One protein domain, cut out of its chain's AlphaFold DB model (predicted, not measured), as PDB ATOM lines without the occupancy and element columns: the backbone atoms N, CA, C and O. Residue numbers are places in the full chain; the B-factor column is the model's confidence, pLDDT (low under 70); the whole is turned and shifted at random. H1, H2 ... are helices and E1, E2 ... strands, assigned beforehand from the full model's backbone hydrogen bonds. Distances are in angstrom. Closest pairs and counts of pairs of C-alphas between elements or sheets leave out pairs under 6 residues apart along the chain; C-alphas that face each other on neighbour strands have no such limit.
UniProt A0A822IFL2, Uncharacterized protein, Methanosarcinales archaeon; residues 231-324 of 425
ATOM      1  N   THR A 231     -11.716   9.515   5.530       91.12
ATOM      2  CA  THR A 231     -11.244   9.605   4.136       91.12
ATOM      3  C   THR A 231     -11.530  10.972   3.510       91.12
ATOM      4  O   THR A 231     -10.830  11.372   2.583       91.12
ATOM      5  N   LYS A 232     -12.498  11.729   4.051       88.06
ATOM      6  CA  LYS A 232     -12.744  13.129   3.680       88.06
ATOM      7  C   LYS A 232     -11.588  14.035   4.105       88.06
ATOM      8  O   LYS A 232     -11.149  14.845   3.297       88.06
ATOM      9  N   THR A 233     -11.078  13.894   5.329       90.50
ATOM     10  CA  THR A 233      -9.927  14.684   5.814       90.50
ATOM     11  C   THR A 233      -8.623  14.293   5.109       90.50
ATOM     12  O   THR A 233      -7.733  15.124   4.958       90.50
ATOM     13  N   LEU A 234      -8.516  13.048   4.633       89.81
ATOM     14  CA  LEU A 234      -7.384  12.595   3.821       89.81
ATOM     15  C   LEU A 234      -7.456  13.039   2.351       89.81
ATOM     16  O   LEU A 234      -6.411  13.080   1.702       89.81
ATOM     17  N   ALA A 235      -8.641  13.361   1.819       85.75
ATOM     18  CA  ALA A 235      -8.855  13.589   0.390       85.75
ATOM     19  C   ALA A 235      -7.969  14.713  -0.178       85.75
ATOM     20  O   ALA A 235      -7.987  15.845   0.304       85.75
ATOM     21  N   GLY A 236      -7.195  14.406  -1.222       81.00
ATOM     22  CA  GLY A 236      -6.251  15.343  -1.842       81.00
ATOM     23  C   GLY A 236      -4.986  15.635  -1.024       81.00
ATOM     24  O   GLY A 236      -4.177  16.461  -1.444       81.00
ATOM     25  N   THR A 237      -4.779  14.972   0.119       86.56
ATOM     26  CA  THR A 237      -3.524  15.044   0.885       86.56
ATOM     27  C   THR A 237      -2.548  13.946   0.455       86.56
ATOM     28  O   THR A 237      -2.955  12.905  -0.065       86.56
ATOM     29  N   GLY A 238      -1.255  14.117   0.754       82.31
ATOM     30  CA  GLY A 238      -0.243  13.073   0.527       82.31
ATOM     31  C   GLY A 238      -0.494  11.759   1.288       82.31
ATOM     32  O   GLY A 238       0.116  10.747   0.961       82.31
ATOM     33  N   MET A 239      -1.406  11.755   2.268       86.75
ATOM     34  CA  MET A 239      -1.800  10.562   3.020       86.75
ATOM     35  C   MET A 239      -2.950   9.769   2.378       86.75
ATOM     36  O   MET A 239      -3.226   8.664   2.842       86.75
ATOM     37  N   GLU A 240      -3.625  10.272   1.331       84.00
ATOM     38  CA  GLU A 240      -4.797   9.578   0.767       84.00
ATOM     39  C   GLU A 240      -4.440   8.185   0.236       84.00
ATOM     40  O   GLU A 240      -5.009   7.194   0.684       84.00
ATOM     41  N   ALA A 241      -3.474   8.083  -0.680       77.38
ATOM     42  CA  ALA A 241      -3.071   6.795  -1.243       77.38
ATOM     43  C   ALA A 241      -2.538   5.796  -0.187       77.38
ATOM     44  O   ALA A 241      -3.132   4.722  -0.076       77.38
ATOM     45  N   PRO A 242      -1.497   6.113   0.620       77.69
ATOM     46  CA  PRO A 242      -0.891   5.124   1.515       77.69
ATOM     47  C   PRO A 242      -1.831   4.640   2.626       77.69
ATOM     48  O   PRO A 242      -1.738   3.484   3.030       77.69
ATOM     49  N   ILE A 243      -2.761   5.478   3.106       83.19
ATOM     50  CA  ILE A 243      -3.713   5.056   4.142       83.19
ATOM     51  C   ILE A 243      -4.905   4.318   3.519       83.19
ATOM     52  O   ILE A 243      -5.265   3.245   4.000       83.19
ATOM     53  N   LEU A 244      -5.510   4.823   2.435       80.81
ATOM     54  CA  LEU A 244      -6.692   4.165   1.862       80.81
ATOM     55  C   LEU A 244      -6.377   2.796   1.243       80.81
ATOM     56  O   LEU A 244      -7.205   1.899   1.360       80.81
ATOM     57  N   GLN A 245      -5.202   2.608   0.629       66.00
ATOM     58  CA  GLN A 245      -4.835   1.338  -0.019       66.00
ATOM     59  C   GLN A 245      -4.689   0.165   0.960       66.00
ATOM     60  O   GLN A 245      -4.951  -0.970   0.575       66.00
ATOM     61  N   GLY A 246      -4.285   0.427   2.209       67.62
ATOM     62  CA  GLY A 246      -4.047  -0.612   3.219       67.62
ATOM     63  C   GLY A 246      -5.030  -0.634   4.390       67.62
ATOM     64  O   GLY A 246      -4.988  -1.578   5.174       67.62
ATOM     65  N   GLN A 247      -5.873   0.391   4.569       77.06
ATOM     66  CA  GLN A 247      -6.745   0.547   5.748       77.06
ATOM     67  C   GLN A 247      -8.218   0.855   5.403       77.06
ATOM     68  O   GLN A 247      -9.003   1.085   6.320       77.06
ATOM     69  N   VAL A 248      -8.633   0.905   4.127       84.44
ATOM     70  CA  VAL A 248     -10.044   1.165   3.772       84.44
ATOM     71  C   VAL A 248     -10.574   0.214   2.701       84.44
ATOM     72  O   VAL A 248      -9.974   0.064   1.640       84.44
ATOM     73  N   GLN A 249     -11.747  -0.385   2.948       77.81
ATOM     74  CA  GLN A 249     -12.426  -1.242   1.971       77.81
ATOM     75  C   GLN A 249     -12.659  -0.486   0.650       77.81
ATOM     76  O   GLN A 249     -13.269   0.587   0.614       77.81
ATOM     77  N   ALA A 250     -12.175  -1.052  -0.457       69.75
ATOM     78  CA  ALA A 250     -12.211  -0.400  -1.763       69.75
ATOM     79  C   ALA A 250     -13.647  -0.087  -2.229       69.75
ATOM     80  O   ALA A 250     -14.583  -0.841  -1.967       69.75
ATOM     81  N   THR A 251     -13.817   0.975  -3.028       63.38
ATOM     82  CA  THR A 251     -15.109   1.447  -3.580       63.38
ATOM     83  C   THR A 251     -15.994   0.329  -4.161       63.38
ATOM     84  O   THR A 251     -17.218   0.389  -4.060       63.38
ATOM     85  N   GLY A 252     -15.397  -0.719  -4.741       62.59
ATOM     86  CA  GLY A 252     -16.107  -1.882  -5.290       62.59
ATOM     87  C   GLY A 252     -16.795  -2.800  -4.264       62.59
ATOM     88  O   GLY A 252     -17.547  -3.685  -4.672       62.59
ATOM     89  N   PHE A 253     -16.573  -2.606  -2.960       71.44
ATOM     90  CA  PHE A 253     -17.181  -3.392  -1.879       71.44
ATOM     91  C   PHE A 253     -18.681  -3.090  -1.700       71.44
ATOM     92  O   PHE A 253     -19.483  -4.014  -1.562       71.44
ATOM     93  N   TYR A 254     -19.059  -1.807  -1.790       72.44
ATOM     94  CA  TYR A 254     -20.453  -1.328  -1.775       72.44
ATOM     95  C   TYR A 254     -20.893  -0.634  -3.082       72.44
ATOM     96  O   TYR A 254     -22.061  -0.276  -3.232       72.44
ATOM     97  N   GLY A 255     -19.966  -0.397  -4.019       72.19
ATOM     98  CA  GLY A 255     -20.186   0.433  -5.212       72.19
ATOM     99  C   GLY A 255     -20.120   1.947  -4.951       72.19
ATOM    100  O   GLY A 255     -20.513   2.725  -5.818       72.19
ATOM    101  N   LYS A 256     -19.655   2.374  -3.768       74.50
ATOM    102  CA  LYS A 256     -19.562   3.775  -3.316       74.50
ATOM    103  C   LYS A 256     -18.300   3.974  -2.465       74.50
ATOM    104  O   LYS A 256     -17.851   3.029  -1.821       74.50
ATOM    105  N   LYS A 257     -17.713   5.181  -2.482       79.62
ATOM    106  CA  LYS A 257     -16.516   5.507  -1.682       79.62
ATOM    107  C   LYS A 257     -16.911   5.649  -0.209       79.62
ATOM    108  O   LYS A 257     -17.863   6.358   0.106       79.62
ATOM    109  N   ILE A 258     -16.168   4.990   0.674       87.88
ATOM    110  CA  ILE A 258     -16.312   5.122   2.127       87.88
ATOM    111  C   ILE A 258     -15.733   6.468   2.557       87.88
ATOM    112  O   ILE A 258     -14.605   6.794   2.190       87.88
ATOM    113  N   ILE A 259     -16.517   7.258   3.295       91.44
ATOM    114  CA  ILE A 259     -16.139   8.585   3.813       91.44
ATOM    115  C   ILE A 259     -15.538   8.515   5.221       91.44
ATOM    116  O   ILE A 259     -14.748   9.378   5.600       91.44
ATOM    117  N   GLY A 260     -15.872   7.466   5.974       94.38
ATOM    118  CA  GLY A 260     -15.282   7.154   7.271       94.38
ATOM    119  C   GLY A 260     -15.303   5.654   7.518       94.38
ATOM    120  O   GLY A 260     -16.314   5.001   7.260       94.38
ATOM    121  N   MET A 261     -14.192   5.112   8.001       96.62
ATOM    122  CA  MET A 261     -14.043   3.699   8.334       96.62
ATOM    123  C   MET A 261     -13.490   3.546   9.743       96.62
ATOM    124  O   MET A 261     -12.641   4.320  10.172       96.62
ATOM    125  N   TYR A 262     -13.946   2.522  10.446       98.44
ATOM    126  CA  TYR A 262     -13.352   2.027  11.679       98.44
ATOM    127  C   TYR A 262     -13.243   0.514  11.577       98.44
ATOM    128  O   TYR A 262     -14.096  -0.125  10.964       98.44
ATOM    129  N   SER A 263     -12.226  -0.053  12.200       98.06
ATOM    130  CA  SER A 263     -11.974  -1.489  12.224       98.06
ATOM    131  C   SER A 263     -11.417  -1.866  13.592       98.06
ATOM    132  O   SER A 263     -10.682  -1.079  14.195       98.06
ATOM    133  N   ALA A 264     -11.806  -3.033  14.102       98.25
ATOM    134  CA  ALA A 264     -11.431  -3.518  15.423       98.25
ATOM    135  C   ALA A 264     -11.154  -5.024  15.423       98.25
ATOM    136  O   ALA A 264     -12.030  -5.829  15.093       98.25
ATOM    137  N   ASP A 265      -9.958  -5.378  15.884       96.62
ATOM    138  CA  ASP A 265      -9.427  -6.729  15.982       96.62
ATOM    139  C   ASP A 265      -9.451  -7.194  17.448       96.62
ATOM    140  O   ASP A 265      -8.829  -6.598  18.334       96.62
ATOM    141  N   PHE A 266     -10.149  -8.296  17.710       94.69
ATOM    142  CA  PHE A 266     -10.069  -9.053  18.963       94.69
ATOM    143  C   PHE A 266      -9.008 -10.157  18.841       94.69
ATOM    144  O   PHE A 266      -8.253 -10.412  19.777       94.69
ATOM    145  N   SER A 267      -8.911 -10.784  17.668       89.88
ATOM    146  CA  SER A 267      -7.843 -11.705  17.269       89.88
ATOM    147  C   SER A 267      -7.723 -11.735  15.740       89.88
ATOM    148  O   SER A 267      -8.533 -11.128  15.042       89.88
ATOM    149  N   THR A 268      -6.751 -12.488  15.215       80.75
ATOM    150  CA  THR A 268      -6.605 -12.806  13.779       80.75
ATOM    151  C   THR A 268      -7.911 -13.263  13.121       80.75
ATOM    152  O   THR A 268      -8.196 -12.904  11.983       80.75
ATOM    153  N   ASP A 269      -8.726 -14.010  13.867       86.94
ATOM    154  CA  ASP A 269      -9.941 -14.686  13.400       86.94
ATOM    155  C   ASP A 269     -11.219 -14.096  14.031       86.94
ATOM    156  O   ASP A 269     -12.288 -14.704  13.999       86.94
ATOM    157  N   SER A 270     -11.125 -12.915  14.654       92.94
ATOM    158  CA  SER A 270     -12.270 -12.207  15.228       92.94
ATOM    159  C   SER A 270     -12.078 -10.701  15.123       92.94
ATOM    160  O   SER A 270     -11.368 -10.082  15.914       92.94
ATOM    161  N   TRP A 271     -12.765 -10.109  14.151       94.81
ATOM    162  CA  TRP A 271     -12.744  -8.674  13.876       94.81
ATOM    163  C   TRP A 271     -14.113  -8.161  13.413       94.81
ATOM    164  O   TRP A 271     -15.015  -8.951  13.090       94.81
ATOM    165  N   MET A 272     -14.278  -6.838  13.404       95.88
ATOM    166  CA  MET A 272     -15.401  -6.138  12.773       95.88
ATOM    167  C   MET A 272     -15.006  -4.758  12.239       95.88
ATOM    168  O   MET A 272     -13.981  -4.201  12.622       95.88
ATOM    169  N   GLU A 273     -15.831  -4.220  11.346       96.62
ATOM    170  CA  GLU A 273     -15.659  -2.928  10.688       96.62
ATOM    171  C   GLU A 273     -16.966  -2.122  10.705       96.62
ATOM    172  O   GLU A 273     -18.070  -2.668  10.595       96.62
ATOM    173  N   LEU A 274     -16.832  -0.803  10.822       96.56
ATOM    174  CA  LEU A 274     -17.908   0.171  10.663       96.56
ATOM    175  C   LEU A 274     -17.598   1.060   9.462       96.56
ATOM    176  O   LEU A 274     -16.515   1.641   9.377       96.56
ATOM    177  N   HIS A 275     -18.565   1.205   8.563       93.69
ATOM    178  CA  HIS A 275     -18.409   1.960   7.323       93.69
ATOM    179  C   HIS A 275     -19.462   3.055   7.212       93.69
ATOM    180  O   HIS A 275     -20.657   2.792   7.331       93.69
ATOM    181  N   ASP A 276     -19.040   4.277   6.905       92.06
ATOM    182  CA  ASP A 276     -19.941   5.350   6.502       92.06
ATOM    183  C   ASP A 276     -19.732   5.706   5.027       92.06
ATOM    184  O   ASP A 276     -18.610   5.908   4.564       92.06
ATOM    185  N   LEU A 277     -20.835   5.769   4.284       85.81
ATOM    186  CA  LEU A 277     -20.893   6.029   2.841       85.81
ATOM    187  C   LEU A 277     -21.586   7.372   2.517       85.81
ATOM    188  O   LEU A 277     -21.850   7.661   1.352       85.81
ATOM    189  N   GLY A 278     -21.943   8.177   3.526       81.44
ATOM    190  CA  GLY A 278     -22.550   9.504   3.359       81.44
ATOM    191  C   GLY A 278     -24.022   9.549   2.920       81.44
ATOM    192  O   GLY A 278     -24.531  10.643   2.691       81.44
ATOM    193  N   TYR A 279     -24.714   8.411   2.797       75.75
ATOM    194  CA  TYR A 279     -26.094   8.329   2.283       75.75
ATOM    195  C   TYR A 279     -27.170   8.238   3.383       75.75
ATOM    196  O   TYR A 279     -26.881   8.019   4.561       75.75
ATOM    197  N   ASP A 280     -28.435   8.380   2.972       63.50
ATOM    198  CA  ASP A 280     -29.617   8.130   3.802       63.50
ATOM    199  C   ASP A 280     -30.080   6.667   3.691       63.50
ATOM    200  O   ASP A 280     -30.575   6.230   2.645       63.50
ATOM    201  N   SER A 281     -29.978   5.931   4.801       58.31
ATOM    202  CA  SER A 281     -30.354   4.515   4.914       58.31
ATOM    203  C   SER A 281     -31.824   4.207   4.618       58.31
ATOM    204  O   SER A 281     -32.174   3.038   4.456       58.31
ATOM    205  N   LYS A 282     -32.691   5.222   4.514       53.03
ATOM    206  CA  LYS A 282     -34.123   5.063   4.213       53.03
ATOM    207  C   LYS A 282     -34.456   5.071   2.722       53.03
ATOM    208  O   LYS A 282     -35.515   4.573   2.354       53.03
ATOM    209  N   ASN A 283     -33.594   5.647   1.881       51.44
ATOM    210  CA  ASN A 283     -33.922   5.958   0.482       51.44
ATOM    211  C   ASN A 283     -33.013   5.270  -0.554       51.44
ATOM    212  O   ASN A 283     -33.376   5.186  -1.727       51.44
ATOM    213  N   ASP A 284     -31.852   4.747  -0.153       57.84
ATOM    214  CA  ASP A 284     -30.855   4.200  -1.084       57.84
ATOM    215  C   ASP A 284     -30.985   2.684  -1.312       57.84
ATOM    216  O   ASP A 284     -30.186   1.866  -0.850       57.84
ATOM    217  N   ALA A 285     -32.008   2.296  -2.072       54.97
ATOM    218  CA  ALA A 285     -32.262   0.901  -2.441       54.97
ATOM    219  C   ALA A 285     -31.221   0.290  -3.414       54.97
ATOM    220  O   ALA A 285     -31.418  -0.832  -3.889       54.97
ATOM    221  N   SER A 286     -30.132   0.996  -3.760       57.41
ATOM    222  CA  SER A 286     -29.149   0.521  -4.745       57.41
ATOM    223  C   SER A 286     -27.981  -0.268  -4.145       57.41
ATOM    224  O   SER A 286     -27.233  -0.896  -4.898       57.41
ATOM    225  N   ILE A 287     -27.772  -0.204  -2.828       62.84
ATOM    226  CA  ILE A 287     -26.568  -0.740  -2.177       62.84
ATOM    227  C   ILE A 287     -26.606  -2.269  -2.137       62.84
ATOM    228  O   ILE A 287     -27.577  -2.888  -1.703       62.84
ATOM    229  N   LYS A 288     -25.510  -2.882  -2.587       60.03
ATOM    230  CA  LYS A 288     -25.311  -4.333  -2.610       60.03
ATOM    231  C   LYS A 288     -23.996  -4.645  -1.913       60.03
ATOM    232  O   LYS A 288     -22.954  -4.165  -2.341       60.03
ATOM    233  N   ALA A 289     -24.056  -5.455  -0.862       57.84
ATOM    234  CA  ALA A 289     -22.879  -5.959  -0.169       57.84
ATOM    235  C   ALA A 289     -22.509  -7.355  -0.688       57.84
ATOM    236  O   ALA A 289     -23.386  -8.202  -0.879       57.84
ATOM    237  N   LYS A 290     -21.212  -7.620  -0.860       56.12
ATOM    238  CA  LYS A 290     -20.699  -8.995  -0.932       56.12
ATOM    239  C   LYS A 290     -20.487  -9.500   0.495       56.12
ATOM    240  O   LYS A 290     -19.937  -8.783   1.326       56.12
ATOM    241  N   ILE A 291     -20.926 -10.723   0.778       60.88
ATOM    242  CA  ILE A 291     -20.775 -11.362   2.091       60.88
ATOM    243  C   ILE A 291     -19.924 -12.617   1.902       60.88
ATOM    244  O   ILE A 291     -20.270 -13.482   1.097       60.88
ATOM    245  N   GLN A 292     -18.799 -12.693   2.613       66.06
ATOM    246  CA  GLN A 292     -17.958 -13.891   2.658       66.06
ATOM    247  C   GLN A 292     -18.555 -14.917   3.645       66.06
ATOM    248  O   GLN A 292     -19.260 -14.513   4.573       66.06
ATOM    249  N   PRO A 293     -18.302 -16.231   3.498       67.81
ATOM    250  CA  PRO A 293     -18.770 -17.233   4.460       67.81
ATOM    251  C   PRO A 293     -18.359 -16.897   5.906       67.81
ATOM    252  O   PRO A 293     -17.234 -16.478   6.148       67.81
ATOM    253  N   GLY A 294     -19.280 -17.051   6.866       73.88
ATOM    254  CA  GLY A 294     -19.075 -16.701   8.287       73.88
ATOM    255  C   GLY A 294     -19.269 -15.214   8.635       73.88
ATOM    256  O   GLY A 294     -19.588 -14.880   9.786       73.88
ATOM    257  N   MET A 295     -19.158 -14.325   7.646       83.31
ATOM    258  CA  MET A 295     -19.305 -12.880   7.818       83.31
ATOM    259  C   MET A 295     -20.772 -12.442   7.776       83.31
ATOM    260  O   MET A 295     -21.625 -13.086   7.163       83.31
ATOM    261  N   LYS A 296     -21.056 -11.288   8.379       86.00
ATOM    262  CA  LYS A 296     -22.357 -10.611   8.333       86.00
ATOM    263  C   LYS A 296     -22.162  -9.167   7.878       86.00
ATOM    264  O   LYS A 296     -21.156  -8.548   8.206       86.00
ATOM    265  N   ASN A 297     -23.111  -8.632   7.110       86.50
ATOM    266  CA  ASN A 297     -23.103  -7.238   6.660       86.50
ATOM    267  C   ASN A 297     -24.501  -6.634   6.863       86.50
ATOM    268  O   ASN A 297     -25.492  -7.211   6.410       86.50
ATOM    269  N   ILE A 298     -24.586  -5.508   7.569       85.62
ATOM    270  CA  ILE A 298     -25.820  -4.784   7.884       85.62
ATOM    271  C   ILE A 298     -25.730  -3.406   7.224       85.62
ATOM    272  O   ILE A 298     -25.035  -2.513   7.705       85.62
ATOM    273  N   ILE A 299     -26.449  -3.250   6.108       83.50
ATOM    274  CA  ILE A 299     -26.476  -2.028   5.280       83.50
ATOM    275  C   ILE A 299     -27.654  -1.087   5.602       83.50
ATOM    276  O   ILE A 299     -27.863  -0.082   4.925       83.50
ATOM    277  N   THR A 300     -28.460  -1.430   6.609       79.94
ATOM    278  CA  THR A 300     -29.653  -0.678   7.041       79.94
ATOM    279  C   THR A 300     -29.381   0.273   8.213       79.94
ATOM    280  O   THR A 300     -30.265   1.034   8.609       79.94
ATOM    281  N   THR A 301     -28.166   0.255   8.764       83.62
ATOM    282  CA  THR A 301     -27.702   1.123   9.855       83.62
ATOM    283  C   THR A 301     -26.775   2.223   9.331       83.62
ATOM    284  O   THR A 301     -26.267   2.140   8.214       83.62
ATOM    285  N   ARG A 302     -26.537   3.258  10.147       87.38
ATOM    286  CA  ARG A 302     -25.485   4.253   9.909       87.38
ATOM    287  C   ARG A 302     -24.684   4.486  11.207       87.38
ATOM    288  O   ARG A 302     -25.272   4.976  12.175       87.38
ATOM    289  N   PRO A 303     -23.387   4.128  11.266       92.31
ATOM    290  CA  PRO A 303     -22.608   3.435  10.233       92.31
ATOM    291  C   PRO A 303     -23.147   2.033   9.896       92.31
ATOM    292  O   PRO A 303     -23.939   1.439  10.634       92.31
ATOM    293  N   LEU A 304     -22.725   1.523   8.744       91.44
ATOM    294  CA  LEU A 304     -22.974   0.167   8.268       91.44
ATOM    295  C   LEU A 304     -22.026  -0.771   9.009       91.44
ATOM    296  O   LEU A 304     -20.884  -0.397   9.273       91.44
ATOM    297  N   ILE A 305     -22.474  -1.985   9.318       91.94
ATOM    298  CA  ILE A 305     -21.693  -2.934  10.119       91.94
ATOM    299  C   ILE A 305     -21.261  -4.107   9.239       91.94
ATOM    300  O   ILE A 305     -22.106  -4.752   8.619       91.94
ATOM    301  N   TYR A 306     -19.970  -4.423   9.210       92.00
ATOM    302  CA  TYR A 306     -19.419  -5.620   8.570       92.00
ATOM    303  C   TYR A 306     -18.487  -6.352   9.547       92.00
ATOM    304  O   TYR A 306     -17.999  -5.757  10.503       92.00
ATOM    305  N   GLY A 307     -18.271  -7.657   9.374       91.88
ATOM    306  CA  GLY A 307     -17.393  -8.425  10.261       91.88
ATOM    307  C   GLY A 307     -17.877  -9.839  10.548       91.88
ATOM    308  O   GLY A 307     -18.831 -10.336   9.941       91.88
ATOM    309  N   HIS A 308     -17.232 -10.470  11.526       91.69
ATOM    310  CA  HIS A 308     -17.635 -11.775  12.042       91.69
ATOM    311  C   HIS A 308     -19.007 -11.691  12.725       91.69
ATOM    312  O   HIS A 308     -19.263 -10.775  13.507       91.69
ATOM    313  N   SER A 309     -19.890 -12.655  12.442       88.25
ATOM    314  CA  SER A 309     -21.327 -12.563  12.764       88.25
ATOM    315  C   SER A 309     -21.642 -12.163  14.217       88.25
ATOM    316  O   SER A 309     -22.462 -11.273  14.431       88.25
ATOM    317  N   GLN A 310     -20.950 -12.739  15.208       90.81
ATOM    318  CA  GLN A 310     -21.141 -12.410  16.629       90.81
ATOM    319  C   GLN A 310     -20.755 -10.959  16.967       90.81
ATOM    320  O   GLN A 310     -21.453 -10.296  17.734       90.81
ATOM    321  N   ASN A 311     -19.671 -10.445  16.380       94.50
ATOM    322  CA  ASN A 311     -19.225  -9.068  16.596       94.50
ATOM    323  C   ASN A 311     -20.234  -8.084  15.986       94.50
ATOM    324  O   ASN A 311     -20.616  -7.113  16.633       94.50
ATOM    325  N   VAL A 312     -20.736  -8.389  14.785       92.94
ATOM    326  CA  VAL A 312     -21.775  -7.605  14.097       92.94
ATOM    327  C   VAL A 312     -23.086  -7.565  14.895       92.94
ATOM    328  O   VAL A 312     -23.702  -6.506  15.005       92.94
ATOM    329  N   ASP A 313     -23.492  -8.683  15.504       92.62
ATOM    330  CA  ASP A 313     -24.688  -8.743  16.358       92.62
ATOM    331  C   ASP A 313     -24.527  -7.967  17.671       92.62
ATOM    332  O   ASP A 313     -25.444  -7.255  18.088       92.62
ATOM    333  N   ASN A 314     -23.350  -8.024  18.297       95.94
ATOM    334  CA  ASN A 314     -23.057  -7.222  19.485       95.94
ATOM    335  C   ASN A 314     -23.078  -5.711  19.190       95.94
ATOM    336  O   ASN A 314     -23.613  -4.936  19.981       95.94
ATOM    337  N   VAL A 315     -22.540  -5.299  18.041       96.06
ATOM    338  CA  VAL A 315     -22.530  -3.900  17.581       96.06
ATOM    339  C   VAL A 315     -23.951  -3.415  17.286       96.06
ATOM    340  O   VAL A 315     -24.347  -2.353  17.761       96.06
ATOM    341  N   ALA A 316     -24.764  -4.209  16.581       93.44
ATOM    342  CA  ALA A 316     -26.171  -3.884  16.341       93.44
ATOM    343  C   ALA A 316     -26.967  -3.749  17.655       93.44
ATOM    344  O   ALA A 316     -27.814  -2.862  17.786       93.44
ATOM    345  N   LYS A 317     -26.654  -4.581  18.658       95.56
ATOM    346  CA  LYS A 317     -27.222  -4.487  20.009       95.56
ATOM    347  C   LYS A 317     -26.784  -3.199  20.731       95.56
ATOM    348  O   LYS A 317     -27.643  -2.528  21.298       95.56
ATOM    349  N   LEU A 318     -25.508  -2.805  20.649       95.50
ATOM    350  CA  LEU A 318     -24.991  -1.534  21.194       95.50
ATOM    351  C   LEU A 318     -25.582  -0.293  20.505       95.50
ATOM    352  O   LEU A 318     -25.846   0.706  21.168       95.50
ATOM    353  N   MET A 319     -25.843  -0.348  19.195       92.38
ATOM    354  CA  MET A 319     -26.517   0.738  18.467       92.38
ATOM    355  C   MET A 319     -27.988   0.915  18.876       92.38
ATOM    356  O   MET A 319     -28.522   2.015  18.743       92.38
ATOM    357  N   ASN A 320     -28.644  -0.142  19.365       93.38
ATOM    358  CA  ASN A 320     -30.028  -0.099  19.849       93.38
ATOM    359  C   ASN A 320     -30.125   0.253  21.347       93.38
ATOM    360  O   ASN A 320     -31.031   0.977  21.749       93.38
ATOM    361  N   ASP A 321     -29.209  -0.259  22.171       95.31
ATOM    362  CA  ASP A 321     -29.054   0.102  23.584       95.31
ATOM    363  C   ASP A 321     -27.555   0.222  23.937       95.31
ATOM    364  O   ASP A 321     -26.882  -0.800  24.134       95.31
ATOM    365  N   PRO A 322     -27.028   1.456  24.063       92.00
ATOM    366  CA  PRO A 322     -25.627   1.707  24.403       92.00
ATOM    367  C   PRO A 322     -25.185   1.200  25.783       92.00
ATOM    368  O   PRO A 322     -23.986   1.128  26.036       92.00
ATOM    369  N   ASN A 323     -26.115   0.848  26.680       94.00
ATOM    370  CA  ASN A 323     -25.805   0.322  28.018       94.00
ATOM    371  C   ASN A 323     -25.834  -1.216  28.066       94.00
ATOM    372  O   ASN A 323     -25.615  -1.817  29.116       94.00
ATOM    373  N   SER A 324     -26.122  -1.869  26.939       95.62
ATOM    374  CA  SER A 324     -26.455  -3.296  26.886       95.62
ATOM    375  C   SER A 324     -25.265  -4.263  27.017       95.62
ATOM    376  O   SER A 324     -25.472  -5.486  27.068       95.62
TER     377      SER A 324
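Overview. This is residues 231 to 324 of the 425 residues of an uncharacterized protein of Methanosarcinales archaeon (UniProt A0A822IFL2). A four-stranded antiparallel sheet forms a slab, with helix H3 packed over one face along the strands. On the side away from H3 lie the short helices H1 and H2, at one end of the longest axis, and the loops of residues 248 to 259 and 285 to 292. The 94 printed residues hold three named helices and four named strands, in the order H1 H2 E1 E2 E3 E4 H3, and the sheet's order is E1 E2 E4 E3. The class is mixed, helices and strands. The whole is compact, with a radius of gyration of the C-alphas of 13.8 A and spans of 40 by 35 by 29 A.

Arrangement. H1, residues 231 to 234, and H2, residues 240 to 247, only just touch, with 3 pairs of C-alphas within 8 A; the closest are those of Leu 234 and Glu 240, 5.0 A apart. E1, residues 260 to 267, and E2, residues 270 to 276, form a hairpin, antiparallel at 173 degrees, with N 262 and O 274 within hydrogen-bond range at 2.9 A. E3, residues 295 to 298, is apart from E2. E3 and E4, residues 304 to 308, form a second hairpin, antiparallel at 166 degrees, with N 298 and O 305 at 2.8 A. E2 and E4 are antiparallel neighbours at 168 degrees, with N 273 and O 306 at 2.8 A. E1 and E3 are the edge strands. H1 only grazes the sheet with residues 231 to 233; H2 is only just not on it, with 4 pairs of C-alphas within 10 A. H3, residues 309 to 320, is on the sheet at a height of 8.8 A, giving two layers, a helix on one face of a sheet. H3 lies over E4 and, only just, over E2, on which 3 of its C-alphas fall; it runs along the strands, at 16 degrees to E4 on the local plane. The closest C-alphas of H3 and E4 are those of Val 312 and Ile 305, 6.1 A apart. Every O i to N i+4 pair in H3 is within hydrogen-bond range, 3 of 4 are in H2, and H1 is too short for such a pair.

Along the chain. H1 begins at C-alpha 231 (-11.244, 9.605, 4.136). H2 is 10.5 A long, E1 22.6 A, E2 21.1 A, E3 10.4 A and E4 13.6 A. H3 is 16.8 A long and ends at C-alpha 320 (-30.028, -0.099, 19.849).

Size, cuts and confidence. The C-alphas farthest apart are those of Gly 238 and Ser 324, at 40.6 A. The printed part has no cut. The links from H2 to E1, 12 residues, and from E2 to E3, 18 residues, are long. The mean pLDDT of the printed part is 82.7; it is under 70 at residues 245 to 246, 250 to 252 and 280 to 293.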